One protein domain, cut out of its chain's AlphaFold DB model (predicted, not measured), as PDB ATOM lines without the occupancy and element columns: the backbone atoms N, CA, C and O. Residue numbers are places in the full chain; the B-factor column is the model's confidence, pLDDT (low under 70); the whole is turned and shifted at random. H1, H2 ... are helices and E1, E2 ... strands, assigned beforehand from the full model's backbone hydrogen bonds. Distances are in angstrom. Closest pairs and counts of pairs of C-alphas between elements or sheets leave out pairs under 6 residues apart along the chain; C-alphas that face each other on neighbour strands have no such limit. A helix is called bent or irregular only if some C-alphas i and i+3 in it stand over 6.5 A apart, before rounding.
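This is residues 10 to 205 of the 207 residues of an uncharacterized protein of Porphyromonas endodontalis (strain ATCC 35406 / BCRC 14492 / JCM 8526 / NCTC 13058 / HG 370) (UniProt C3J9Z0). Two strongly twisted sheets, E2 E3 E11 E8 E9 and E7 E6 E12 E13, lie partly face to face as a sandwich, and a small third sheet, E4 E1 E5 E10, continues it at one end with H2 running across one of its faces. From that same end residues 10 to 24, with H1 at the tip, stick out as a long thin arm. The printed part has 196 residues with four named helices and 13 named strands, in the order H1 E1 E2 E3 E4 H2 E5 E6 E7 E8 H3 E9 E10 E11 H4 E12 E13; the class is mixed, helices and strands. The sheets of the sandwich are antiparallel and the small sheet is mixed. The whole is loose, with a radius of gyration of the C-alphas of 21.2 A and spans of 85 by 40 by 28 A, the arm adding much of the length.

The largest sheet runs E2, residues 40 to 46, E3, 53 to 61, E11, 172 to 177, E8, 125 to 130, and E9, 148 to 153. E2 and E3 form a hairpin, with N 44 and O 57 2.9 A apart, within hydrogen-bond range. In range too are N 56 and O 174 from E3 to E11, 2.8 A, N 127 and O 173 from E8 to E11, 2.8 A, and N 150 and O 128 from E9 to E8, 2.8 A. The second sheet runs E7, residues 116 to 119, E6, 104 to 113, E12, 187 to 194, and E13, 199 to 203. E6 and E7 form a hairpin, with N 111 and O 118 at 2.9 A, and so do E12 and E13, with N 192 and O 200 at 2.8 A; between E6 and E12, N 108 and O 191 are 2.8 A apart. These two sheets make a sandwich, two sheets face to face, with 27 pairs of C-alphas within 10 A and strands at 34 degrees to each other. At one edge the closest C-alphas of E2 and E13 are those of Gly 40 and Leu 200, 5.6 A apart. The third sheet runs E4, residues 67 to 69, E1, 34 to 36, E5, 99 to 102, and E10, 162 to 164. E1 and E5 are parallel, with N 36 and O 100 at 2.8 A; E4 and E1 are antiparallel, with N 68 and O 35 at 2.7 A, and so are E5 and E10, with N 101 and O 163 at 2.8 A. E5 runs on into E6 at 68 degrees. H2, residues 70 to 83, is on one face of this sheet at a height of 7.9 A, as two layers, and runs across the strands, at 77 degrees to E4 on the local plane. H3, residues 132 to 137, is on no sheet; its closest C-alpha pair to E9 is Pro 133 and Thr 148, 7.4 A. H4, residues 178 to 181, only grazes the largest sheet. H1, residues 10 to 17, stands free. H1 and H3 have each O i to N i+4 pair within hydrogen-bond range, H2 has 8 of 10, and H4 is too short for such a pair.

H1 begins with C-alpha 10 at (264.167, 210.934, 389.833) and is 10.6 A long. E6, the longest strand, measures 26.7 A, E3 25.8 A, E12 22.4 A and E2 19.7 A. H2, the longest helix, is 15.9 A long and irregular, C-alphas 72 and 75 being 9.5 A apart. E13 ends with C-alpha 203 at (218.522, 185.949, 340.321).

The C-alphas of Ser 10 and Gly 114 are the farthest apart, 86.7 A. Without residues 10 to 24 the body spans 57 by 34 by 25 A. The printed part has no cut. The links H1 to E1 and H2 to E5 are long. Mean pLDDT of the printed part is 75.5, and residues 10 to 30, 87 to 98, 130 to 149 and 158 to 171 are under 70.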
ATOM      1  N   SER A  10     264.658 212.288 390.121       54.56
ATOM      2  CA  SER A  10     264.167 210.934 389.833       54.56
ATOM      3  C   SER A  10     262.753 210.937 389.241       54.56
ATOM      4  O   SER A  10     262.448 210.123 388.371       54.56
ATOM      5  N   LEU A  11     261.892 211.867 389.675       48.19
ATOM      6  CA  LEU A  11     260.520 211.987 389.175       48.19
ATOM      7  C   LEU A  11     260.473 212.527 387.737       48.19
ATOM      8  O   LEU A  11     259.654 212.074 386.947       48.19
ATOM      9  N   THR A  12     261.375 213.442 387.370       53.12
ATOM     10  CA  THR A  12     261.484 213.964 385.994       53.12
ATOM     11  C   THR A  12     262.043 212.929 385.018       53.12
ATOM     12  O   THR A  12     261.571 212.857 383.888       53.12
ATOM     13  N   ILE A  13     262.964 212.065 385.457       52.97
ATOM     14  CA  ILE A  13     263.465 210.948 384.639       52.97
ATOM     15  C   ILE A  13     262.387 209.863 384.462       52.97
ATOM     16  O   ILE A  13     262.225 209.350 383.357       52.97
ATOM     17  N   LEU A  14     261.585 209.559 385.495       45.22
ATOM     18  CA  LEU A  14     260.438 208.647 385.354       45.22
ATOM     19  C   LEU A  14     259.313 209.233 384.487       45.22
ATOM     20  O   LEU A  14     258.711 208.504 383.703       45.22
ATOM     21  N   LEU A  15     259.039 210.539 384.582       47.59
ATOM     22  CA  LEU A  15     258.066 211.219 383.716       47.59
ATOM     23  C   LEU A  15     258.551 211.293 382.258       47.59
ATOM     24  O   LEU A  15     257.735 211.172 381.349       47.59
ATOM     25  N   GLY A  16     259.864 211.412 382.032       45.19
ATOM     26  CA  GLY A  16     260.485 211.326 380.708       45.19
ATOM     27  C   GLY A  16     260.489 209.909 380.123       45.19
ATOM     28  O   GLY A  16     260.296 209.752 378.926       45.19
ATOM     29  N   ALA A  17     260.625 208.871 380.955       42.84
ATOM     30  CA  ALA A  17     260.543 207.469 380.526       42.84
ATOM     31  C   ALA A  17     259.094 206.971 380.325       42.84
ATOM     32  O   ALA A  17     258.862 206.004 379.603       42.84
ATOM     33  N   CYS A  18     258.110 207.641 380.936       40.97
ATOM     34  CA  CYS A  18     256.680 207.424 380.689       40.97
ATOM     35  C   CYS A  18     256.143 208.208 379.484       40.97
ATOM     36  O   CYS A  18     255.014 207.954 379.053       40.97
ATOM     37  N   ALA A  19     256.939 209.105 378.893       42.97
ATOM     38  CA  ALA A  19     256.709 209.567 377.533       42.97
ATOM     39  C   ALA A  19     257.090 208.422 376.587       42.97
ATOM     40  O   ALA A  19     258.137 208.434 375.946       42.97
ATOM     41  N   LYS A  20     256.229 207.391 376.561       42.12
ATOM     42  CA  LYS A  20     256.146 206.397 375.491       42.12
ATOM     43  C   LYS A  20     256.474 207.110 374.192       42.12
ATOM     44  O   LYS A  20     255.826 208.121 373.906       42.12
ATOM     45  N   GLU A  21     257.424 206.564 373.437       41.47
ATOM     46  CA  GLU A  21     257.542 206.795 372.004       41.47
ATOM     47  C   GLU A  21     256.127 206.869 371.443       41.47
ATOM     48  O   GLU A  21     255.407 205.869 371.323       41.47
ATOM     49  N   LYS A  22     255.683 208.097 371.194       40.97
ATOM     50  CA  LYS A  22     254.515 208.340 370.384       40.97
ATOM     51  C   LYS A  22     255.042 207.921 369.025       40.97
ATOM     52  O   LYS A  22     255.771 208.688 368.413       40.97
ATOM     53  N   ARG A  23     254.827 206.652 368.650       41.97
ATOM     54  CA  ARG A  23     255.069 206.219 367.274       41.97
ATOM     55  C   ARG A  23     254.395 207.289 366.439       41.97
ATOM     56  O   ARG A  23     253.192 207.500 366.627       41.97
ATOM     57  N   ASP A  24     255.169 208.022 365.649       43.12
ATOM     58  CA  ASP A  24     254.590 208.887 364.639       43.12
ATOM     59  C   ASP A  24     253.640 207.978 363.869       43.12
ATOM     60  O   ASP A  24     254.058 206.945 363.342       43.12
ATOM     61  N   ALA A  25     252.338 208.244 363.984       52.41
ATOM     62  CA  ALA A  25     251.351 207.434 363.297       52.41
ATOM     63  C   ALA A  25     251.736 207.472 361.818       52.41
ATOM     64  O   ALA A  25     251.987 208.558 361.293       52.41
ATOM     65  N   GLU A  26     251.859 206.311 361.170       52.00
ATOM     66  CA  GLU A  26     252.034 206.296 359.724       52.00
ATOM     67  C   GLU A  26     250.812 206.982 359.125       52.00
ATOM     68  O   GLU A  26     249.656 206.620 359.329       52.00
ATOM     69  N   TRP A  27     251.106 208.107 358.513       53.88
ATOM     70  CA  TRP A  27     250.173 209.157 358.210       53.88
ATOM     71  C   TRP A  27     249.847 209.005 356.716       53.88
ATOM     72  O   TRP A  27     250.687 209.281 355.858       53.88
ATOM     73  N   HIS A  28     248.652 208.505 356.393       58.72
ATOM     74  CA  HIS A  28     248.278 208.152 355.017       58.72
ATOM     75  C   HIS A  28     247.871 209.386 354.189       58.72
ATOM     76  O   HIS A  28     247.135 210.247 354.673       58.72
ATOM     77  N   LYS A  29     248.354 209.475 352.937       60.88
ATOM     78  CA  LYS A  29     248.077 210.592 352.003       60.88
ATOM     79  C   LYS A  29     246.630 210.587 351.488       60.88
ATOM     80  O   LYS A  29     246.110 211.656 351.173       60.88
ATOM     81  N   TYR A  30     246.015 209.406 351.413       68.12
ATOM     82  CA  TYR A  30     244.687 209.173 350.847       68.12
ATOM     83  C   TYR A  30     243.835 208.300 351.768       68.12
ATOM     84  O   TYR A  30     244.350 207.465 352.511       68.12
ATOM     85  N   ALA A  31     242.525 208.499 351.706       72.31
ATOM     86  CA  ALA A  31     241.538 207.660 352.369       72.31
ATOM     87  C   ALA A  31     241.318 206.349 351.619       72.31
ATOM     88  O   ALA A  31     241.201 205.279 352.229       72.31
ATOM     89  N   ILE A  32     241.260 206.451 350.290       77.31
ATOM     90  CA  ILE A  32     241.136 205.324 349.382       77.31
ATOM     91  C   ILE A  32     242.531 204.832 349.022       77.31
ATOM     92  O   ILE A  32     243.240 205.408 348.202       77.31
ATOM     93  N   GLU A  33     242.925 203.717 349.624       77.94
ATOM     94  CA  GLU A  33     244.206 203.060 349.318       77.94
ATOM     95  C   GLU A  33     244.045 201.838 348.421       77.94
ATOM     96  O   GLU A  33     245.009 201.255 347.918       77.94
ATOM     97  N   THR A  34     242.805 201.392 348.285       81.06
ATOM     98  CA  THR A  34     242.465 200.167 347.595       81.06
ATOM     99  C   THR A  34     241.198 200.396 346.807       81.06
ATOM    100  O   THR A  34     240.197 200.897 347.312       81.06
ATOM    101  N   CYS A  35     241.233 199.991 345.555       82.62
ATOM    102  CA  CYS A  35     240.091 200.038 344.683       82.62
ATOM    103  C   CYS A  35     239.874 198.653 344.079       82.62
ATOM    104  O   CYS A  35     240.794 198.030 343.556       82.62
ATOM    105  N   CYS A  36     238.658 198.138 344.196       83.38
ATOM    106  CA  CYS A  36     238.307 196.794 343.777       83.38
ATOM    107  C   CYS A  36     237.468 196.842 342.501       83.38
ATOM    108  O   CYS A  36     236.415 197.483 342.476       83.38
ATOM    109  N   ILE A  37     237.905 196.123 341.466       84.00
ATOM    110  CA  ILE A  37     237.084 195.860 340.284       84.00
ATOM    111  C   ILE A  37     236.219 194.629 340.586       84.00
ATOM    112  O   ILE A  37     236.766 193.545 340.837       84.00
ATOM    113  N   PRO A  38     234.885 194.764 340.585       85.06
ATOM    114  CA  PRO A  38     234.009 193.664 340.939       85.06
ATOM    115  C   PRO A  38     234.003 192.601 339.836       85.06
ATOM    116  O   PRO A  38     233.790 192.858 338.654       85.06
ATOM    117  N   GLU A  39     234.207 191.355 340.241       86.94
ATOM    118  CA  GLU A  39     234.214 190.189 339.359       86.94
ATOM    119  C   GLU A  39     232.901 189.405 339.412       86.94
ATOM    120  O   GLU A  39     232.592 188.656 338.484       86.94
ATOM    121  N   GLY A  40     232.123 189.592 340.478       89.25
ATOM    122  CA  GLY A  40     230.835 188.948 340.686       89.25
ATOM    123  C   GLY A  40     230.020 189.628 341.777       89.25
ATOM    124  O   GLY A  40     230.511 190.507 342.484       89.25
ATOM    125  N   ILE A  41     228.773 189.187 341.915       90.00
ATOM    126  CA  ILE A  41     227.853 189.645 342.957       90.00
ATOM    127  C   ILE A  41     227.145 188.460 343.617       90.00
ATOM    128  O   ILE A  41     226.991 187.393 343.008       90.00
ATOM    129  N   SER A  42     226.685 188.667 344.845       89.81
ATOM    130  CA  SER A  42     225.746 187.783 345.534       89.81
ATOM    131  C   SER A  42     224.613 188.581 346.166       89.81
ATOM    132  O   SER A  42     224.750 189.769 346.460       89.81
ATOM    133  N   LEU A  43     223.473 187.909 346.325       91.25
ATOM    134  CA  LEU A  43     222.298 188.441 346.994       91.25
ATOM    135  C   LEU A  43     221.925 187.535 348.156       91.25
ATOM    136  O   LEU A  43     221.775 186.323 347.986       91.25
ATOM    137  N   LYS A  44     221.703 188.140 349.317       90.06
ATOM    138  CA  LYS A  44     221.155 187.465 350.487       90.06
ATOM    139  C   LYS A  44     219.817 188.096 350.838       90.06
ATOM    140  O   LYS A  44     219.752 189.286 351.126       90.06
ATOM    141  N   LYS A  45     218.742 187.304 350.813       88.81
ATOM    142  CA  LYS A  45     217.427 187.751 351.291       88.81
ATOM    143  C   LYS A  45     217.508 188.057 352.785       88.81
ATOM    144  O   LYS A  45     218.108 187.294 353.545       88.81
ATOM    145  N   VAL A  46     216.893 189.159 353.188       87.69
ATOM    146  CA  VAL A  46     216.824 189.611 354.576       87.69
ATOM    147  C   VAL A  46     215.381 189.525 355.029       87.69
ATOM    148  O   VAL A  46     214.479 190.019 354.354       87.69
ATOM    149  N   PHE A  47     215.159 188.890 356.174       78.94
ATOM    150  CA  PHE A  47     213.853 188.878 356.819       78.94
ATOM    151  C   PHE A  47     213.783 190.095 357.740       78.94
ATOM    152  O   PHE A  47     214.451 190.131 358.771       78.94
ATOM    153  N   GLY A  48     213.054 191.118 357.300       72.44
ATOM    154  CA  GLY A  48     212.741 192.294 358.107       72.44
ATOM    155  C   GLY A  48     211.434 192.120 358.882       72.44
ATOM    156  O   GLY A  48     210.677 191.185 358.630       72.44
ATOM    157  N   GLU A  49     211.164 193.050 359.797       76.81
ATOM    158  CA  GLU A  49     209.902 193.107 360.554       76.81
ATOM    159  C   GLU A  49     208.709 193.521 359.673       76.81
ATOM    160  O   GLU A  49     207.571 193.137 359.934       76.81
ATOM    161  N   ASP A  50     208.965 194.286 358.606       86.44
ATOM    162  CA  ASP A  50     207.950 194.717 357.645       86.44
ATOM    163  C   ASP A  50     207.734 193.651 356.560       86.44
ATOM    164  O   ASP A  50     208.427 193.610 355.539       86.44
ATOM    165  N   GLU A  51     206.735 192.792 356.766       86.94
ATOM    166  CA  GLU A  51     206.358 191.754 355.802       86.94
ATOM    167  C   GLU A  51     205.817 192.312 354.476       86.94
ATOM    168  O   GLU A  51     205.737 191.572 353.494       86.94
ATOM    169  N   SER A  52     205.471 193.601 354.394       91.00
ATOM    170  CA  SER A  52     205.031 194.209 353.133       91.00
ATOM    171  C   SER A  52     206.184 194.456 352.159       91.00
ATOM    172  O   SER A  52     205.944 194.710 350.976       91.00
ATOM    173  N   LYS A  53     207.436 194.339 352.619       92.06
ATOM    174  CA  LYS A  53     208.639 194.582 351.822       92.06
ATOM    175  C   LYS A  53     209.418 193.305 351.547       92.06
ATOM    176  O   LYS A  53     209.338 192.299 352.258       92.06
ATOM    177  N   LEU A  54     210.179 193.355 350.464       92.12
ATOM    178  CA  LEU A  54     211.248 192.414 350.186       92.12
ATOM    179  C   LEU A  54     212.565 193.177 350.229       92.12
ATOM    180  O   LEU A  54     212.694 194.225 349.597       92.12
ATOM    181  N   THR A  55     213.518 192.632 350.979       91.88
ATOM    182  CA  THR A  55     214.819 193.249 351.220       91.88
ATOM    183  C   THR A  55     215.920 192.244 350.916       91.88
ATOM    184  O   THR A  55     215.863 191.086 351.338       91.88
ATOM    185  N   TRP A  56     216.947 192.699 350.206       92.00
ATOM    186  CA  TRP A  56     218.142 191.920 349.923       92.00
ATOM    187  C   TRP A  56     219.389 192.715 350.224       92.00
ATOM    188  O   TRP A  56     219.469 193.909 349.960       92.00
ATOM    189  N   TYR A  57     220.391 192.000 350.688       90.50
ATOM    190  CA  TYR A  57     221.747 192.475 350.772       90.50
ATOM    191  C   TYR A  57     222.511 192.080 349.510       90.50
ATOM    192  O   TYR A  57     222.641 190.896 349.198       90.50
ATOM    193  N   LEU A  58     222.981 193.082 348.772       88.31
ATOM    194  CA  LEU A  58     223.826 192.961 347.594       88.31
ATOM    195  C   LEU A  58     225.291 193.126 348.002       88.31
ATOM    196  O   LEU A  58     225.710 194.173 348.504       88.31
ATOM    197  N   GLN A  59     226.075 192.088 347.729       86.75
ATOM    198  CA  GLN A  59     227.515 192.071 347.942       86.75
ATOM    199  C   GLN A  59     228.258 191.979 346.615       86.75
ATOM    200  O   GLN A  59     227.873 191.215 345.728       86.75
ATOM    201  N   PHE A  60     229.377 192.695 346.518       84.56
ATOM    202  CA  PHE A  60     230.320 192.557 345.414       84.56
ATOM    203  C   PHE A  60     231.495 191.672 345.822       84.56
ATOM    204  O   PHE A  60     232.012 191.749 346.936       84.56
ATOM    205  N   HIS A  61     231.952 190.853 344.883       83.31
ATOM    206  CA  HIS A  61     233.125 190.009 345.032       83.31
ATOM    207  C   HIS A  61     234.196 190.471 344.063       83.31
ATOM    208  O   HIS A  61     233.913 190.698 342.892       83.31
ATOM    209  N   SER A  62     235.431 190.564 344.544       78.06
ATOM    210  CA  SER A  62     236.590 190.920 343.728       78.06
ATOM    211  C   SER A  62     237.695 189.901 343.964       78.06
ATOM    212  O   SER A  62     237.873 189.409 345.080       78.06
ATOM    213  N   LEU A  63     238.437 189.559 342.915       77.31
ATOM    214  CA  LEU A  63     239.652 188.762 343.064       77.31
ATOM    215  C   LEU A  63     240.784 189.675 343.531       77.31
ATOM    216  O   LEU A  63     240.866 190.816 343.095       77.31
ATOM    217  N   ARG A  64     241.719 189.152 344.335       72.88
ATOM    218  CA  ARG A  64     242.891 189.929 344.790       72.88
ATOM    219  C   ARG A  64     243.693 190.550 343.640       72.88
ATOM    220  O   ARG A  64     244.272 191.612 343.805       72.88
ATOM    221  N   LYS A  65     243.740 189.883 342.481       76.75
ATOM    222  CA  LYS A  65     244.428 190.379 341.275       76.75
ATOM    223  C   LYS A  65     243.697 191.534 340.577       76.75
ATOM    224  O   LYS A  65     244.316 192.238 339.795       76.75
ATOM    225  N   SER A  66     242.404 191.697 340.840       76.50
ATOM    226  CA  SER A  66     241.547 192.741 340.265       76.50
ATOM    227  C   SER A  66     241.480 193.972 341.185       76.50
ATOM    228  O   SER A  66     240.583 194.804 341.072       76.50
ATOM    229  N   THR A  67     242.416 194.065 342.133       84.38
ATOM    230  CA  THR A  67     242.529 195.148 343.101       84.38
ATOM    231  C   THR A  67     243.617 196.124 342.665       84.38
ATOM    232  O   THR A  67     244.781 195.754 342.518       84.38
ATOM    233  N   ILE A  68     243.233 197.381 342.492       86.69
ATOM    234  CA  ILE A  68     244.123 198.512 342.272       86.69
ATOM    235  C   ILE A  68     244.575 199.028 343.638       86.69
ATOM    236  O   ILE A  68     243.776 199.365 344.507       86.69
ATOM    237  N   THR A  69     245.882 199.087 343.815       86.88
ATOM    238  CA  THR A  69     246.585 199.670 344.954       86.88
ATOM    239  C   THR A  69     247.687 200.572 344.423       86.88
ATOM    240  O   THR A  69     248.057 200.487 343.248       86.88
ATOM    241  N   LYS A  70     248.300 201.360 345.304       84.94
ATOM    242  CA  LYS A  70     249.465 202.166 344.946       84.94
ATOM    243  C   LYS A  70     250.595 201.320 344.342       84.94
ATOM    244  O   LYS A  70     251.206 201.712 343.357       84.94
ATOM    245  N   ALA A  71     250.836 200.135 344.906       87.75
ATOM    246  CA  ALA A  71     251.890 199.230 344.452       87.75
ATOM    247  C   ALA A  71     251.617 198.627 343.066       87.75
ATOM    248  O   ALA A  71     252.552 198.265 342.358       87.75
ATOM    249  N   THR A  72     250.345 198.488 342.682       89.88
ATOM    250  CA  THR A  72     249.968 197.891 341.394       89.88
ATOM    251  C   THR A  72     249.762 198.940 340.304       89.88
ATOM    252  O   THR A  72     250.066 198.657 339.151       89.88
ATOM    253  N   ASN A  73     249.209 200.112 340.641       90.06
ATOM    254  CA  ASN A  73     248.963 201.217 339.710       90.06
ATOM    255  C   ASN A  73     248.698 202.536 340.475       90.06
ATOM    256  O   ASN A  73     247.552 202.851 340.797       90.06
ATOM    257  N   GLU A  74     249.760 203.292 340.776       88.12
ATOM    258  CA  GLU A  74     249.688 204.575 341.500       88.12
ATOM    259  C   GLU A  74     248.910 205.649 340.728       88.12
ATOM    260  O   GLU A  74     248.063 206.311 341.316       88.12
ATOM    261  N   GLU A  75     249.138 205.789 339.418       90.50
ATOM    262  CA  GLU A  75     248.494 206.828 338.600       90.50
ATOM    263  C   GLU A  75     246.967 206.689 338.597       90.50
ATOM    264  O   GLU A  75     246.248 207.659 338.848       90.50
ATOM    265  N   LEU A  76     246.467 205.471 338.367       87.62
ATOM    266  CA  LEU A  76     245.032 205.210 338.372       87.62
ATOM    267  C   LEU A  76     244.439 205.375 339.773       87.62
ATOM    268  O   LEU A  76     243.355 205.935 339.906       87.62
ATOM    269  N   LEU A  77     245.132 204.923 340.823       86.12
ATOM    270  CA  LEU A  77     244.648 205.108 342.192       86.12
ATOM    271  C   LEU A  77     244.547 206.598 342.556       86.12
ATOM    272  O   LEU A  77     243.533 207.020 343.109       86.12
ATOM    273  N   ASP A  78     245.546 207.402 342.190       85.06
ATOM    274  CA  ASP A  78     245.550 208.851 342.408       85.06
ATOM    275  C   ASP A  78     244.416 209.547 341.642       85.06
ATOM    276  O   ASP A  78     243.822 210.505 342.145       85.06
ATOM    277  N   GLN A  79     244.098 209.086 340.428       86.12
ATOM    278  CA  GLN A  79     242.943 209.579 339.679       86.12
ATOM    279  C   GLN A  79     241.636 209.277 340.425       86.12
ATOM    280  O   GLN A  79     240.832 210.181 340.640       86.12
ATOM    281  N   ILE A  80     241.448 208.032 340.863       82.31
ATOM    282  CA  ILE A  80     240.255 207.589 341.597       82.31
ATOM    283  C   ILE A  80     240.066 208.403 342.884       82.31
ATOM    284  O   ILE A  80     238.971 208.898 343.147       82.31
ATOM    285  N   ALA A  81     241.137 208.596 343.655       79.75
ATOM    286  CA  ALA A  81     241.107 209.399 344.871       79.75
ATOM    287  C   ALA A  81     240.641 210.842 344.577       79.75
ATOM    288  O   ALA A  81     239.739 211.361 345.240       79.75
ATOM    289  N   LYS A  82     241.179 211.479 343.527       80.44
ATOM    290  CA  LYS A  82     240.774 212.837 343.118       80.44
ATOM    291  C   LYS A  82     239.306 212.931 342.721       80.44
ATOM    292  O   LYS A  82     238.655 213.917 343.062       80.44
ATOM    293  N   GLU A  83     238.773 211.929 342.025       80.19
ATOM    294  CA  GLU A  83     237.358 211.897 341.626       80.19
ATOM    295  C   GLU A  83     236.416 211.832 342.845       80.19
ATOM    296  O   GLU A  83     235.352 212.456 342.843       80.19
ATOM    297  N   HIS A  84     236.859 211.220 343.948       75.12
ATOM    298  CA  HIS A  84     236.172 211.263 345.245       75.12
ATOM    299  C   HIS A  84     236.361 212.563 346.041       75.12
ATOM    300  O   HIS A  84     235.791 212.721 347.127       75.12
ATOM    301  N   GLY A  85     237.111 213.525 345.506       74.31
ATOM    302  CA  GLY A  85     237.410 214.792 346.166       74.31
ATOM    303  C   GLY A  85     238.635 214.745 347.077       74.31
ATOM    304  O   GLY A  85     238.802 215.654 347.888       74.31
ATOM    305  N   GLU A  86     239.491 213.726 346.959       75.50
ATOM    306  CA  GLU A  86     240.788 213.715 347.633       75.50
ATOM    307  C   GLU A  86     241.783 214.595 346.862       75.50
ATOM    308  O   GLU A  86     242.328 214.214 345.827       75.50
ATOM    309  N   ASP A  87     242.033 215.804 347.360       68.81
ATOM    310  CA  ASP A  87     242.939 216.777 346.728       68.81
ATOM    311  C   ASP A  87     244.400 216.668 347.212       68.81
ATOM    312  O   ASP A  87     245.275 217.405 346.754       68.81
ATOM    313  N   GLY A  88     244.683 215.730 348.123       61.06
ATOM    314  CA  GLY A  88     246.016 215.496 348.680       61.06
ATOM    315  C   GLY A  88     246.518 216.601 349.619       61.06
ATOM    316  O   GLY A  88     247.695 216.582 349.975       61.06
ATOM    317  N   SER A  89     245.661 217.545 350.033       59.34
ATOM    318  CA  SER A  89     246.037 218.694 350.872       59.34
ATOM    319  C   SER A  89     246.091 218.414 352.395       59.34
ATOM    320  O   SER A  89     246.387 219.324 353.170       59.34
ATOM    321  N   GLY A  90     245.908 217.153 352.830       50.41
ATOM    322  CA  GLY A  90     246.025 216.678 354.231       50.41
ATOM    323  C   GLY A  90     244.722 216.836 355.040       50.41
ATOM    324  O   GLY A  90     243.986 217.797 354.860       50.41
ATOM    325  N   PHE A  91     244.315 215.934 355.941       51.41
ATOM    326  CA  PHE A  91     245.076 215.269 357.001       51.41
ATOM    327  C   PHE A  91     244.736 213.780 357.165       51.41
ATOM    328  O   PHE A  91     243.806 213.229 356.592       51.41
ATOM    329  N   TYR A  92     245.568 213.163 357.983       51.22
ATOM    330  CA  TYR A  92     245.862 211.757 358.093       51.22
ATOM    331  C   TYR A  92     244.892 210.956 358.984       51.22
ATOM    332  O   TYR A  92     244.487 211.410 360.058       51.22
ATOM    333  N   ALA A  93     244.589 209.718 358.593       45.94
ATOM    334  CA  ALA A  93     243.831 208.777 359.414       45.94
ATOM    335  C   ALA A  93     244.766 207.832 360.188       45.94
ATOM    336  O   ALA A  93     245.752 207.352 359.640       45.94
ATOM    337  N   ILE A  94     244.433 207.532 361.452       44.22
ATOM    338  CA  ILE A  94     245.136 206.522 362.272       44.22
ATOM    339  C   ILE A  94     244.788 205.090 361.786       44.22
ATOM    340  O   ILE A  94     245.614 204.190 361.900       44.22
ATOM    341  N   SER A  95     243.567 204.892 361.258       48.53
ATOM    342  CA  SER A  95     243.031 203.787 360.416       48.53
ATOM    343  C   SER A  95     241.489 203.942 360.354       48.53
ATOM    344  O   SER A  95     240.946 204.521 361.300       48.53
ATOM    345  N   PRO A  96     240.738 203.437 359.347       52.69
ATOM    346  CA  PRO A  96     241.114 202.443 358.348       52.69
ATOM    347  C   PRO A  96     241.190 202.995 356.922       52.69
ATOM    348  O   PRO A  96     240.460 203.899 356.531       52.69
ATOM    349  N   THR A  97     242.063 202.362 356.152       66.25
ATOM    350  CA  THR A  97     242.084 202.332 354.690       66.25
ATOM    351  C   THR A  97     240.706 201.950 354.158       66.25
ATOM    352  O   THR A  97     240.148 200.934 354.582       66.25
ATOM    353  N   LEU A  98     240.144 202.741 353.250       66.19
ATOM    354  CA  LEU A  98     238.775 202.541 352.785       66.19
ATOM    355  C   LEU A  98     238.781 201.993 351.361       66.19
ATOM    356  O   LEU A  98     239.199 202.696 350.442       66.19
ATOM    357  N   PRO A  99     238.347 200.740 351.147       71.69
ATOM    358  CA  PRO A  99     238.177 200.249 349.797       71.69
ATOM    359  C   PRO A  99     237.024 200.983 349.096       71.69
ATOM    360  O   PRO A  99     236.015 201.336 349.708       71.69
ATOM    361  N   CYS A 100     237.140 201.178 347.786       74.25
ATOM    362  CA  CYS A 100     236.018 201.573 346.931       74.25
ATOM    363  C   CYS A 100     235.808 200.558 345.803       74.25
ATOM    364  O   CYS A 100     236.725 199.820 345.431       74.25
ATOM    365  N   VAL A 101     234.592 200.513 345.261       73.62
ATOM    366  CA  VAL A 101     234.275 199.780 344.034       73.62
ATOM    367  C   VAL A 101     234.325 200.766 342.886       73.62
ATOM    368  O   VAL A 101     233.520 201.697 342.821       73.62
ATOM    369  N   TYR A 102     235.264 200.543 341.974       72.94
ATOM    370  CA  TYR A 102     235.352 201.320 340.749       72.94
ATOM    371  C   TYR A 102     234.537 200.687 339.640       72.94
ATOM    372  O   TYR A 102     234.497 199.465 339.479       72.94
ATOM    373  N   GLY A 103     233.949 201.559 338.830       76.44
ATOM    374  CA  GLY A 103     233.467 201.163 337.527       76.44
ATOM    375  C   GLY A 103     232.113 200.489 337.564       76.44
ATOM    376  O   GLY A 103     231.843 199.704 336.674       76.44
ATOM    377  N   VAL A 104     231.246 200.792 338.532       82.94
ATOM    378  CA  VAL A 104     229.813 200.511 338.383       82.94
ATOM    379  C   VAL A 104     229.209 201.643 337.557       82.94
ATOM    380  O   VAL A 104     229.325 202.812 337.912       82.94
ATOM    381  N   GLN A 105     228.587 201.305 336.436       84.50
ATOM    382  CA  GLN A 105     227.856 202.257 335.605       84.50
ATOM    383  C   GLN A 105     226.392 202.322 336.039       84.50
ATOM    384  O   GLN A 105     225.842 203.408 336.209       84.50
ATOM    385  N   LYS A 106     225.756 201.161 336.232       86.94
ATOM    386  CA  LYS A 106     224.323 201.071 336.521       86.94
ATOM    387  C   LYS A 106     223.985 199.812 337.313       86.94
ATOM    388  O   LYS A 106     224.592 198.767 337.103       86.94
ATOM    389  N   ILE A 107     222.978 199.904 338.173       88.81
ATOM    390  CA  ILE A 107     222.333 198.757 338.808       88.81
ATOM    391  C   ILE A 107     220.877 198.746 338.351       88.81
ATOM    392  O   ILE A 107     220.188 199.764 338.398       88.81
ATOM    393  N   GLU A 108     220.411 197.598 337.883       91.81
ATOM    394  CA  GLU A 108     219.056 197.404 337.393       91.81
ATOM    395  C   GLU A 108     218.415 196.190 338.040       91.81
ATOM    396  O   GLU A 108     219.078 195.189 338.306       91.81
ATOM    397  N   VAL A 109     217.101 196.269 338.228       94.19
ATOM    398  CA  VAL A 109     216.283 195.109 338.567       94.19
ATOM    399  C   VAL A 109     215.307 194.863 337.433       94.19
ATOM    400  O   VAL A 109     214.639 195.784 336.958       94.19
ATOM    401  N   VAL A 110     215.233 193.611 336.999       95.12
ATOM    402  CA  VAL A 110     214.422 193.173 335.869       95.12
ATOM    403  C   VAL A 110     213.487 192.059 336.318       95.12
ATOM    404  O   VAL A 110     213.911 191.083 336.935       95.12
ATOM    405  N   GLY A 111     212.205 192.199 335.995       95.06
ATOM    406  CA  GLY A 111     211.217 191.134 336.112       95.06
ATOM    407  C   GLY A 111     211.126 190.347 334.810       95.06
ATOM    408  O   GLY A 111     210.958 190.937 333.745       95.06
ATOM    409  N   CYS A 112     211.223 189.023 334.892       92.88
ATOM    410  CA  CYS A 112     211.143 188.107 333.758       92.88
ATOM    411  C   CYS A 112     209.845 187.291 333.824       92.88
ATOM    412  O   CYS A 112     209.521 186.730 334.873       92.88
ATOM    413  N   ASN A 113     209.124 187.185 332.706       90.75
ATOM    414  CA  ASN A 113     207.939 186.333 332.581       90.75
ATOM    415  C   ASN A 113     207.861 185.739 331.166       90.75
ATOM    416  O   ASN A 113     207.763 186.487 330.190       90.75
ATOM    417  N   GLY A 114     207.968 184.413 331.038       80.31
ATOM    418  CA  GLY A 114     207.841 183.716 329.748       80.31
ATOM    419  C   GLY A 114     208.711 184.268 328.602       80.31
ATOM    420  O   GLY A 114     208.268 184.295 327.456       80.31
ATOM    421  N   GLY A 115     209.920 184.763 328.902       80.81
ATOM    422  CA  GLY A 115     210.845 185.359 327.922       80.81
ATOM    423  C   GLY A 115     210.654 186.859 327.652       80.81
ATOM    424  O   GLY A 115     211.381 187.424 326.838       80.81
ATOM    425  N   ARG A 116     209.708 187.523 328.328       90.19
ATOM    426  CA  ARG A 116     209.581 188.988 328.346       90.19
ATOM    427  C   ARG A 116     210.268 189.565 329.576       90.19
ATOM    428  O   ARG A 116     210.157 189.004 330.663       90.19
ATOM    429  N   GLU A 117     210.920 190.707 329.395       94.75
ATOM    430  CA  GLU A 117     211.593 191.452 330.458       94.75
ATOM    431  C   GLU A 117     210.903 192.799 330.692       94.75
ATOM    432  O   GLU A 117     210.498 193.477 329.746       94.75
ATOM    433  N   ALA A 118     210.786 193.195 331.957       93.69
ATOM    434  CA  ALA A 118     210.315 194.510 332.369       93.69
ATOM    435  C   ALA A 118     211.302 195.128 333.364       93.69
ATOM    436  O   ALA A 118     211.701 194.476 334.329       93.69
ATOM    437  N   SER A 119     211.682 196.389 333.152       93.06
ATOM    438  CA  SER A 119     212.511 197.116 334.118       93.06
ATOM    439  C   SER A 119     211.689 197.484 335.352       93.06
ATOM    440  O   SER A 119     210.631 198.107 335.247       93.06
ATOM    441  N   LEU A 120     212.202 197.119 336.523       93.75
ATOM    442  CA  LEU A 120     211.593 197.378 337.826       93.75
ATOM    443  C   LEU A 120     212.413 198.358 338.668       93.75
ATOM    444  O   LEU A 120     212.045 198.628 339.804       93.75
ATOM    445  N   SER A 121     213.497 198.926 338.129       88.88
ATOM    446  CA  SER A 121     214.397 199.825 338.869       88.88
ATOM    447  C   SER A 121     213.683 201.024 339.513       88.88
ATOM    448  O   SER A 121     214.103 201.491 340.562       88.88
ATOM    449  N   HIS A 122     212.574 201.495 338.937       89.62
ATOM    450  CA  HIS A 122     211.768 202.594 339.487       89.62
ATOM    451  C   HIS A 122     210.955 202.219 340.741       89.62
ATOM    452  O   HIS A 122     210.474 203.096 341.453       89.62
ATOM    453  N   LEU A 123     210.794 200.922 341.014       91.44
ATOM    454  CA  LEU A 123     210.081 200.374 342.178       91.44
ATOM    455  C   LEU A 123     211.043 199.915 343.279       91.44
ATOM    456  O   LEU A 123     210.610 199.407 344.313       91.44
ATOM    457  N   VAL A 124     212.347 200.039 343.032       92.00
ATOM    458  CA  VAL A 124     213.397 199.493 343.880       92.00
ATOM    459  C   VAL A 124     214.232 200.627 344.446       92.00
ATOM    460  O   VAL A 124     214.764 201.461 343.715       92.00
ATOM    461  N   THR A 125     214.394 200.610 345.762       91.12
ATOM    462  CA  THR A 125     215.271 201.517 346.493       91.12
ATOM    463  C   THR A 125     216.589 200.822 346.792       91.12
ATOM    464  O   THR A 125     216.609 199.691 347.281       91.12
ATOM    465  N   LEU A 126     217.684 201.523 346.520       87.81
ATOM    466  CA  LEU A 126     219.017 201.201 346.998       87.81
ATOM    467  C   LEU A 126     219.317 202.041 348.235       87.81
ATOM    468  O   LEU A 126     219.318 203.271 348.160       87.81
ATOM    469  N   SER A 127     219.645 201.366 349.326       84.62
ATOM    470  CA  SER A 127     220.155 201.981 350.544       84.62
ATOM    471  C   SER A 127     221.622 201.628 350.730       84.62
ATOM    472  O   SER A 127     222.011 200.458 350.617       84.62
ATOM    473  N   SER A 128     222.454 202.626 351.017       77.62
ATOM    474  CA  SER A 128     223.860 202.406 351.354       77.62
ATOM    475  C   SER A 128     224.438 203.563 352.160       77.62
ATOM    476  O   SER A 128     223.775 204.550 352.465       77.62
ATOM    477  N   LEU A 129     225.696 203.408 352.538       71.69
ATOM    478  CA  LEU A 129     226.483 204.346 353.306       71.69
ATOM    479  C   LEU A 129     227.428 205.089 352.360       71.69
ATOM    480  O   LEU A 129     228.262 204.466 351.713       71.69
ATOM    481  N   SER A 130     227.328 206.418 352.289       69.56
ATOM    482  CA  SER A 130     228.254 207.253 351.518       69.56
ATOM    483  C   SER A 130     229.348 207.849 352.397       69.56
ATOM    484  O   SER A 130     229.078 208.406 353.466       69.56
ATOM    485  N   ILE A 131     230.586 207.766 351.915       65.81
ATOM    486  CA  ILE A 131     231.752 208.403 352.528       65.81
ATOM    487  C   ILE A 131     232.138 209.721 351.841       65.81
ATOM    488  O   ILE A 131     232.880 210.517 352.405       65.81
ATOM    489  N   GLU A 132     231.611 210.022 350.653       69.00
ATOM    490  CA  GLU A 132     232.022 211.211 349.894       69.00
ATOM    491  C   GLU A 132     231.790 212.532 350.638       69.00
ATOM    492  O   GLU A 132     232.684 213.381 350.627       69.00
ATOM    493  N   PRO A 133     230.658 212.738 351.350       65.44
ATOM    494  CA  PRO A 133     230.492 213.940 352.157       65.44
ATOM    495  C   PRO A 133     231.554 214.053 353.252       65.44
ATOM    496  O   PRO A 133     231.881 215.158 353.670       65.44
ATOM    497  N   PHE A 134     232.056 212.928 353.762       63.41
ATOM    498  CA  PHE A 134     233.131 212.898 354.745       63.41
ATOM    499  C   PHE A 134     234.493 213.212 354.098       63.41
ATOM    500  O   PHE A 134     235.175 214.105 354.596       63.41
ATOM    501  N   ILE A 135     234.824 212.607 352.948       65.19
ATOM    502  CA  ILE A 135     236.050 212.905 352.178       65.19
ATOM    503  C   ILE A 135     236.125 214.399 351.825       65.19
ATOM    504  O   ILE A 135     237.097 215.072 352.161       65.19
ATOM    505  N   ARG A 136     235.059 214.956 351.235       66.44
ATOM    506  CA  ARG A 136     235.007 216.359 350.779       66.44
ATOM    507  C   ARG A 136     235.134 217.389 351.902       66.44
ATOM    508  O   ARG A 136     235.553 218.515 351.653       66.44
ATOM    509  N   ARG A 137     234.735 217.046 353.132       64.38
ATOM    510  CA  ARG A 137     234.855 217.937 354.303       64.38
ATOM    511  C   ARG A 137     236.273 217.956 354.888       64.38
ATOM    512  O   ARG A 137     236.580 218.846 355.684       64.38
ATOM    513  N   GLY A 138     237.127 217.020 354.473       57.41
ATOM    514  CA  GLY A 138     238.463 216.820 355.016       57.41
ATOM    515  C   GLY A 138     238.444 216.150 356.397       57.41
ATOM    516  O   GLY A 138     237.564 216.383 357.228       57.41
ATOM    517  N   TYR A 139     239.458 215.326 356.663       60.06
ATOM    518  CA  TYR A 139     239.678 214.597 357.920       60.06
ATOM    519  C   TYR A 139     240.111 215.544 359.052       60.06
ATOM    520  O   TYR A 139     241.282 215.590 359.423       60.06
ATOM    521  N   LYS A 140     239.197 216.371 359.575       49.72
ATOM    522  CA  LYS A 140     239.534 217.386 360.598       49.72
ATOM    523  C   LYS A 140     239.077 217.061 362.018       49.72
ATOM    524  O   LYS A 140     239.535 217.725 362.942       49.72
ATOM    525  N   ASN A 141     238.263 216.024 362.213       45.69
ATOM    526  CA  ASN A 141     237.807 215.611 363.540       45.69
ATOM    527  C   ASN A 141     238.208 214.156 363.806       45.69
ATOM    528  O   ASN A 141     237.909 213.270 363.010       45.69
ATOM    529  N   ALA A 142     238.873 213.924 364.941       43.53
ATOM    530  CA  ALA A 142     239.170 212.588 365.466       43.53
ATOM    531  C   ALA A 142     237.893 211.801 365.835       43.53
ATOM    532  O   ALA A 142     237.943 210.583 366.010       43.53
ATOM    533  N   ASP A 143     236.753 212.491 365.906       44.62
ATOM    534  CA  ASP A 143     235.437 211.901 366.099       44.62
ATOM    535  C   ASP A 143     234.916 211.354 364.765       44.62
ATOM    536  O   ASP A 143     234.374 212.081 363.933       44.62
ATOM    537  N   SER A 144     235.206 210.063 364.580       46.06
ATOM    538  CA  SER A 144     234.567 209.063 363.716       46.06
ATOM    539  C   SER A 144     233.984 209.544 362.381       46.06
ATOM    540  O   SER A 144     232.968 210.233 362.304       46.06
ATOM    541  N   GLY A 145     234.564 209.029 361.292       51.56
ATOM    542  CA  GLY A 145     234.008 209.105 359.944       51.56
ATOM    543  C   GLY A 145     232.594 208.540 359.863       51.56
ATOM    544  O   GLY A 145     232.393 207.354 359.600       51.56
ATOM    545  N   MET A 146     231.606 209.403 360.101       56.16
ATOM    546  CA  MET A 146     230.206 209.045 359.970       56.16
ATOM    547  C   MET A 146     229.879 208.930 358.490       56.16
ATOM    548  O   MET A 146     229.630 209.915 357.789       56.16
ATOM    549  N   TRP A 147     229.876 207.689 358.029       64.75
ATOM    550  CA  TRP A 147     229.173 207.292 356.832       64.75
ATOM    551  C   TRP A 147     227.761 207.871 356.851       64.75
ATOM    552  O   TRP A 147     227.032 207.727 357.832       64.75
ATOM    553  N   THR A 148     227.386 208.559 355.780       64.31
ATOM    554  CA  THR A 148     226.058 209.160 355.671       64.31
ATOM    555  C   THR A 148     225.151 208.180 354.934       64.31
ATOM    556  O   THR A 148     225.439 207.882 353.771       64.31
ATOM    557  N   PRO A 149     224.095 207.643 355.570       69.31
ATOM    558  CA  PRO A 149     223.153 206.783 354.876       69.31
ATOM    559  C   PRO A 149     222.437 207.570 353.780       69.31
ATOM    560  O   PRO A 149     222.119 208.749 353.946       69.31
ATOM    561  N   PHE A 150     222.184 206.904 352.665       72.94
ATOM    562  CA  PHE A 150     221.347 207.413 351.596       72.94
ATOM    563  C   PHE A 150     220.398 206.319 351.126       72.94
ATOM    564  O   PHE A 150     220.776 205.149 351.078       72.94
ATOM    565  N   ASP A 151     219.200 206.744 350.735       82.19
ATOM    566  CA  ASP A 151     218.174 205.922 350.108       82.19
ATOM    567  C   ASP A 151     217.814 206.562 348.775       82.19
ATOM    568  O   ASP A 151     217.405 207.726 348.725       82.19
ATOM    569  N   LEU A 152     217.978 205.824 347.684       81.44
ATOM    570  CA  LEU A 152     217.727 206.341 346.344       81.44
ATOM    571  C   LEU A 152     217.009 205.296 345.483       81.44
ATOM    572  O   LEU A 152     217.433 204.139 345.450       81.44
ATOM    573  N   PRO A 153     215.949 205.684 344.749       84.94
ATOM    574  CA  PRO A 153     215.389 204.847 343.693       84.94
ATOM    575  C   PRO A 153     216.462 204.497 342.654       84.94
ATOM    576  O   PRO A 153     217.209 205.382 342.226       84.94
ATOM    577  N   LEU A 154     216.548 203.229 342.242       85.75
ATOM    578  CA  LEU A 154     217.595 202.768 341.319       85.75
ATOM    579  C   LEU A 154     217.541 203.481 339.962       85.75
ATOM    580  O   LEU A 154     218.577 203.749 339.363       85.75
ATOM    581  N   ASP A 155     216.349 203.817 339.474       82.56
ATOM    582  CA  ASP A 155     216.164 204.525 338.203       82.56
ATOM    583  C   ASP A 155     216.684 205.972 338.212       82.56
ATOM    584  O   ASP A 155     216.978 206.530 337.153       82.56
ATOM    585  N   ARG A 156     216.839 206.573 339.396       78.81
ATOM    586  CA  ARG A 156     217.391 207.925 339.559       78.81
ATOM    587  C   ARG A 156     218.913 207.953 339.608       78.81
ATOM    588  O   ARG A 156     219.491 209.037 339.554       78.81
ATOM    589  N   ILE A 157     219.566 206.796 339.688       71.50
ATOM    590  CA  ILE A 157     221.022 206.705 339.753       71.50
ATOM    591  C   ILE A 157     221.547 206.360 338.360       71.50
ATOM    592  O   ILE A 157     221.511 205.215 337.916       71.50
ATOM    593  N   THR A 158     221.989 207.386 337.632       57.84
ATOM    594  CA  THR A 158     222.356 207.270 336.207       57.84
ATOM    595  C   THR A 158     223.856 207.189 335.946       57.84
ATOM    596  O   THR A 158     224.258 206.965 334.806       57.84
ATOM    597  N   ASN A 159     224.680 207.290 336.988       63.03
ATOM    598  CA  ASN A 159     226.083 206.917 336.945       63.03
ATOM    599  C   ASN A 159     226.566 206.694 338.378       63.03
ATOM    600  O   ASN A 159     226.528 207.621 339.186       63.03
ATOM    601  N   TYR A 160     226.953 205.463 338.709       66.00
ATOM    602  CA  TYR A 160     227.462 205.189 340.049       66.00
ATOM    603  C   TYR A 160     228.894 205.663 340.221       66.00
ATOM    604  O   TYR A 160     229.237 205.896 341.368       66.00
ATOM    605  N   ASP A 161     229.657 205.807 339.121       58.44
ATOM    606  CA  ASP A 161     231.082 206.148 338.964       58.44
ATOM    607  C   ASP A 161     232.045 205.464 339.949       58.44
ATOM    608  O   ASP A 161     232.954 204.737 339.530       58.44
ATOM    609  N   TYR A 162     231.790 205.660 341.236       58.75
ATOM    610  CA  TYR A 162     232.413 205.056 342.384       58.75
ATOM    611  C   TYR A 162     231.400 204.761 343.495       58.75
ATOM    612  O   TYR A 162     230.710 205.648 343.993       58.75
ATOM    613  N   MET A 163     231.363 203.515 343.964       66.62
ATOM    614  CA  MET A 163     230.574 203.158 345.143       66.62
ATOM    615  C   MET A 163     231.513 202.904 346.319       66.62
ATOM    616  O   MET A 163     232.455 202.116 346.189       66.62
ATOM    617  N   PRO A 164     231.293 203.533 347.480       60.59
ATOM    618  CA  PRO A 164     232.173 203.304 348.607       60.59
ATOM    619  C   PRO A 164     231.933 201.894 349.158       60.59
ATOM    620  O   PRO A 164     230.794 201.427 349.224       60.59
ATOM    621  N   PHE A 165     233.015 201.190 349.499       61.66
ATOM    622  CA  PHE A 165     232.951 199.830 350.019       61.66
ATOM    623  C   PHE A 165     233.127 199.903 351.540       61.66
ATOM    624  O   PHE A 165     234.257 200.012 352.025       61.66
ATOM    625  N   PRO A 166     232.041 199.920 352.330       50.97
ATOM    626  CA  PRO A 166     232.183 199.895 353.775       50.97
ATOM    627  C   PRO A 166     232.930 198.627 354.198       50.97
ATOM    628  O   PRO A 166     232.722 197.544 353.647       50.97
ATOM    629  N   ASN A 167     233.855 198.795 355.149       49.47
ATOM    630  CA  ASN A 167     234.766 197.754 355.616       49.47
ATOM    631  C   ASN A 167     234.062 196.410 355.811       49.47
ATOM    632  O   ASN A 167     233.091 196.323 356.550       49.47
ATOM    633  N   VAL A 168     234.610 195.385 355.156       47.50
ATOM    634  CA  VAL A 168     234.397 193.951 355.401       47.50
ATOM    635  C   VAL A 168     232.969 193.598 355.851       47.50
ATOM    636  O   VAL A 168     232.724 193.322 357.021       47.50
ATOM    637  N   GLY A 169     232.035 193.547 354.899       48.94
ATOM    638  CA  GLY A 169     230.759 192.843 355.091       48.94
ATOM    639  C   GLY A 169     229.500 193.696 355.216       48.94
ATOM    640  O   GLY A 169     228.484 193.154 355.637       48.94
ATOM    641  N   TYR A 170     229.523 194.977 354.836       54.28
ATOM    642  CA  TYR A 170     228.300 195.783 354.775       54.28
ATOM    643  C   TYR A 170     227.794 195.930 353.342       54.28
ATOM    644  O   TYR A 170     228.532 196.239 352.407       54.28
ATOM    645  N   GLU A 171     226.515 195.612 353.195       66.94
ATOM    646  CA  GLU A 171     225.888 195.149 351.971       66.94
ATOM    647  C   GLU A 171     224.936 196.241 351.473       66.94
ATOM    648  O   GLU A 171     224.187 196.831 352.256       66.94
ATOM    649  N   PHE A 172     224.954 196.528 350.173       81.56
ATOM    650  CA  PHE A 172     223.957 197.414 349.581       81.56
ATOM    651  C   PHE A 172     222.581 196.820 349.835       81.56
ATOM    652  O   PHE A 172     222.344 195.658 349.517       81.56
ATOM    653  N   THR A 173     221.675 197.591 350.418       88.19
ATOM    654  CA  THR A 173     220.342 197.077 350.707       88.19
ATOM    655  C   THR A 173     219.427 197.435 349.550       88.19
ATOM    656  O   THR A 173     219.232 198.601 349.228       88.19
ATOM    657  N   ILE A 174     218.889 196.417 348.897       90.81
ATOM    658  CA  ILE A 174     217.928 196.526 347.806       90.81
ATOM    659  C   ILE A 174     216.557 196.245 348.400       90.81
ATOM    660  O   ILE A 174     216.361 195.180 348.983       90.81
ATOM    661  N   THR A 175     215.616 197.175 348.265       92.69
ATOM    662  CA  THR A 175     214.275 197.035 348.845       92.69
ATOM    663  C   THR A 175     213.193 197.376 347.830       92.69
ATOM    664  O   THR A 175     213.317 198.355 347.100       92.69
ATOM    665  N   CYS A 176     212.104 196.610 347.815       93.25
ATOM    666  CA  CYS A 176     210.878 196.947 347.085       93.25
ATOM    667  C   CYS A 176     209.637 196.478 347.853       93.25
ATOM    668  O   CYS A 176     209.741 195.667 348.779       93.25
ATOM    669  N   ASN A 177     208.448 196.947 347.464       94.12
ATOM    670  CA  ASN A 177     207.218 196.392 348.027       94.12
ATOM    671  C   ASN A 177     206.989 194.985 347.471       94.12
ATOM    672  O   ASN A 177     207.147 194.727 346.275       94.12
ATOM    673  N   ARG A 178     206.561 194.068 348.335       91.56
ATOM    674  CA  ARG A 178     206.230 192.689 347.968       91.56
ATOM    675  C   ARG A 178     205.083 192.642 346.958       91.56
ATOM    676  O   ARG A 178     205.179 191.930 345.962       91.56
ATOM    677  N   SER A 179     204.057 193.473 347.160       92.75
ATOM    678  CA  SER A 179     202.891 193.599 346.270       92.75
ATOM    679  C   SER A 179     203.243 193.999 344.839       92.75
ATOM    680  O   SER A 179     202.442 193.791 343.927       92.75
ATOM    681  N   ASP A 180     204.415 194.597 344.626       91.50
ATOM    682  CA  ASP A 180     204.837 195.073 343.315       91.50
ATOM    683  C   ASP A 180     205.428 193.960 342.454       91.50
ATOM    684  O   ASP A 180     205.358 194.058 341.229       91.50
ATOM    685  N   VAL A 181     205.911 192.875 343.067       90.12
ATOM    686  CA  VAL A 181     206.677 191.828 342.377       90.12
ATOM    687  C   VAL A 181     206.155 190.410 342.591       90.12
ATOM    688  O   VAL A 181     206.233 189.589 341.676       90.12
ATOM    689  N   GLU A 182     205.614 190.098 343.768       86.94
ATOM    690  CA  GLU A 182     205.220 188.733 344.104       86.94
ATOM    691  C   GLU A 182     204.044 188.266 343.236       86.94
ATOM    692  O   GLU A 182     203.055 188.973 343.053       86.94
ATOM    693  N   GLY A 183     204.182 187.076 342.645       86.00
ATOM    694  CA  GLY A 183     203.174 186.483 341.761       86.00
ATOM    695  C   GLY A 183     203.028 187.148 340.385       86.00
ATOM    696  O   GLY A 183     202.233 186.668 339.581       86.00
ATOM    697  N   LYS A 184     203.778 188.221 340.084       90.75
ATOM    698  CA  LYS A 184     203.717 188.926 338.787       90.75
ATOM    699  C   LYS A 184     204.807 188.504 337.801       90.75
ATOM    700  O   LYS A 184     204.633 188.647 336.589       90.75
ATOM    701  N   PHE A 185     205.921 187.992 338.317       91.44
ATOM    702  CA  PHE A 185     207.086 187.584 337.536       91.44
ATOM    703  C   PHE A 185     207.506 186.167 337.919       91.44
ATOM    704  O   PHE A 185     207.466 185.805 339.096       91.44
ATOM    705  N   ASP A 186     207.953 185.391 336.932       90.00
ATOM    706  CA  ASP A 186     208.505 184.050 337.151       90.00
ATOM    707  C   ASP A 186     209.852 184.136 337.878       90.00
ATOM    708  O   ASP A 186     210.225 183.261 338.659       90.00
ATOM    709  N   ARG A 187     210.598 185.210 337.593       91.50
ATOM    710  CA  ARG A 187     211.946 185.449 338.098       91.50
ATOM    711  C   ARG A 187     212.227 186.941 338.182       91.50
ATOM    712  O   ARG A 187     211.869 187.694 337.279       91.50
ATOM    713  N   LEU A 188     212.915 187.349 339.239       93.75
ATOM    714  CA  LEU A 188     213.551 188.657 339.326       93.75
ATOM    715  C   LEU A 188     215.058 188.493 339.155       93.75
ATOM    716  O   LEU A 188     215.633 187.542 339.679       93.75
ATOM    717  N   GLU A 189     215.694 189.425 338.464       95.00
ATOM    718  CA  GLU A 189     217.133 189.437 338.226       95.00
ATOM    719  C   GLU A 189     217.691 190.819 338.567       95.00
ATOM    720  O   GLU A 189     217.151 191.833 338.122       95.00
ATOM    721  N   ILE A 190     218.779 190.863 339.338       94.56
ATOM    722  CA  ILE A 190     219.592 192.068 339.484       94.56
ATOM    723  C   ILE A 190     220.731 192.029 338.469       94.56
ATOM    724  O   ILE A 190     221.383 190.995 338.293       94.56
ATOM    725  N   ARG A 191     220.996 193.167 337.834       94.38
ATOM    726  CA  ARG A 191     222.105 193.370 336.901       94.38
ATOM    727  C   ARG A 191     222.920 194.564 337.367       94.38
ATOM    728  O   ARG A 191     222.386 195.649 337.551       94.38
ATOM    729  N   VAL A 192     224.216 194.367 337.550       90.56
ATOM    730  CA  VAL A 192     225.195 195.429 337.763       90.56
ATOM    731  C   VAL A 192     226.018 195.539 336.490       90.56
ATOM    732  O   VAL A 192     226.774 194.631 336.143       90.56
ATOM    733  N   ILE A 193     225.846 196.649 335.790       90.62
ATOM    734  CA  ILE A 193     226.571 196.988 334.573       90.62
ATOM    735  C   ILE A 193     227.799 197.785 334.991       90.62
ATOM    736  O   ILE A 193     227.675 198.806 335.672       90.62
ATOM    737  N   LEU A 194     228.975 197.305 334.602       87.69
ATOM    738  CA  LEU A 194     230.244 197.967 334.853       87.69
ATOM    739  C   LEU A 194     230.608 198.930 333.713       87.69
ATOM    740  O   LEU A 194     230.101 198.805 332.601       87.69
ATOM    741  N   LYS A 195     231.509 199.884 333.970       85.12
ATOM    742  CA  LYS A 195     231.974 200.893 332.999       85.12
ATOM    743  C   LYS A 195     232.662 200.288 331.776       85.12
ATOM    744  O   LYS A 195     232.665 200.906 330.717       85.12
ATOM    745  N   ASP A 196     233.245 199.101 331.916       85.88
ATOM    746  CA  ASP A 196     233.845 198.345 330.813       85.88
ATOM    747  C   ASP A 196     232.806 197.549 329.991       85.88
ATOM    748  O   ASP A 196     233.164 196.849 329.044       85.88
ATOM    749  N   GLY A 197     231.518 197.655 330.338       88.12
ATOM    750  CA  GLY A 197     230.408 196.955 329.697       88.12
ATOM    751  C   GLY A 197     230.153 195.547 330.239       88.12
ATOM    752  O   GLY A 197     229.185 194.907 329.823       88.12
ATOM    753  N   LYS A 198     230.972 195.043 331.173       90.88
ATOM    754  CA  LYS A 198     230.730 193.748 331.814       90.88
ATOM    755  C   LYS A 198     229.451 193.812 332.647       90.88
ATOM    756  O   LYS A 198     229.226 194.756 333.399       90.88
ATOM    757  N   ILE A 199     228.629 192.768 332.553       93.50
ATOM    758  CA  ILE A 199     227.380 192.660 333.312       93.50
ATOM    759  C   ILE A 199     227.527 191.550 334.351       93.50
ATOM    760  O   ILE A 199     227.681 190.376 334.014       93.50
ATOM    761  N   LEU A 200     227.479 191.927 335.627       92.75
ATOM    762  CA  LEU A 200     227.369 190.995 336.746       92.75
ATOM    763  C   LEU A 200     225.892 190.824 337.066       92.75
ATOM    764  O   LEU A 200     225.186 191.812 337.233       92.75
ATOM    765  N   HIS A 201     225.407 189.593 337.165       95.00
ATOM    766  CA  HIS A 201     223.979 189.374 337.348       95.00
ATOM    767  C   HIS A 201     223.672 188.164 338.225       95.00
ATOM    768  O   HIS A 201     224.429 187.181 338.275       95.00
ATOM    769  N   ARG A 202     222.559 188.258 338.952       95.56
ATOM    770  CA  ARG A 202     222.050 187.208 339.836       95.56
ATOM    771  C   ARG A 202     220.535 187.248 339.909       95.56
ATOM    772  O   ARG A 202     219.936 188.318 339.954       95.56
ATOM    773  N   ASP A 203     219.939 186.068 340.006       94.06
ATOM    774  CA  ASP A 203     218.522 185.949 340.321       94.06
ATOM    775  C   ASP A 203     218.280 186.411 341.764       94.06
ATOM    776  O   ASP A 203     219.044 186.081 342.678       94.06
ATOM    777  N   MET A 204     217.222 187.193 341.968       92.50
ATOM    778  CA  MET A 204     216.842 187.668 343.291       92.50
ATOM    779  C   MET A 204     215.989 186.601 343.990       92.50
ATOM    780  O   MET A 204     214.933 186.226 343.473       92.50
ATOM    781  N   PRO A 205     216.403 186.100 345.167       87.25
ATOM    782  CA  PRO A 205     215.653 185.067 345.871       87.25
ATOM    783  C   PRO A 205     214.323 185.619 346.397       87.25
ATOM    784  O   PRO A 205     214.305 186.494 347.262       87.25
TER     785      PRO A 205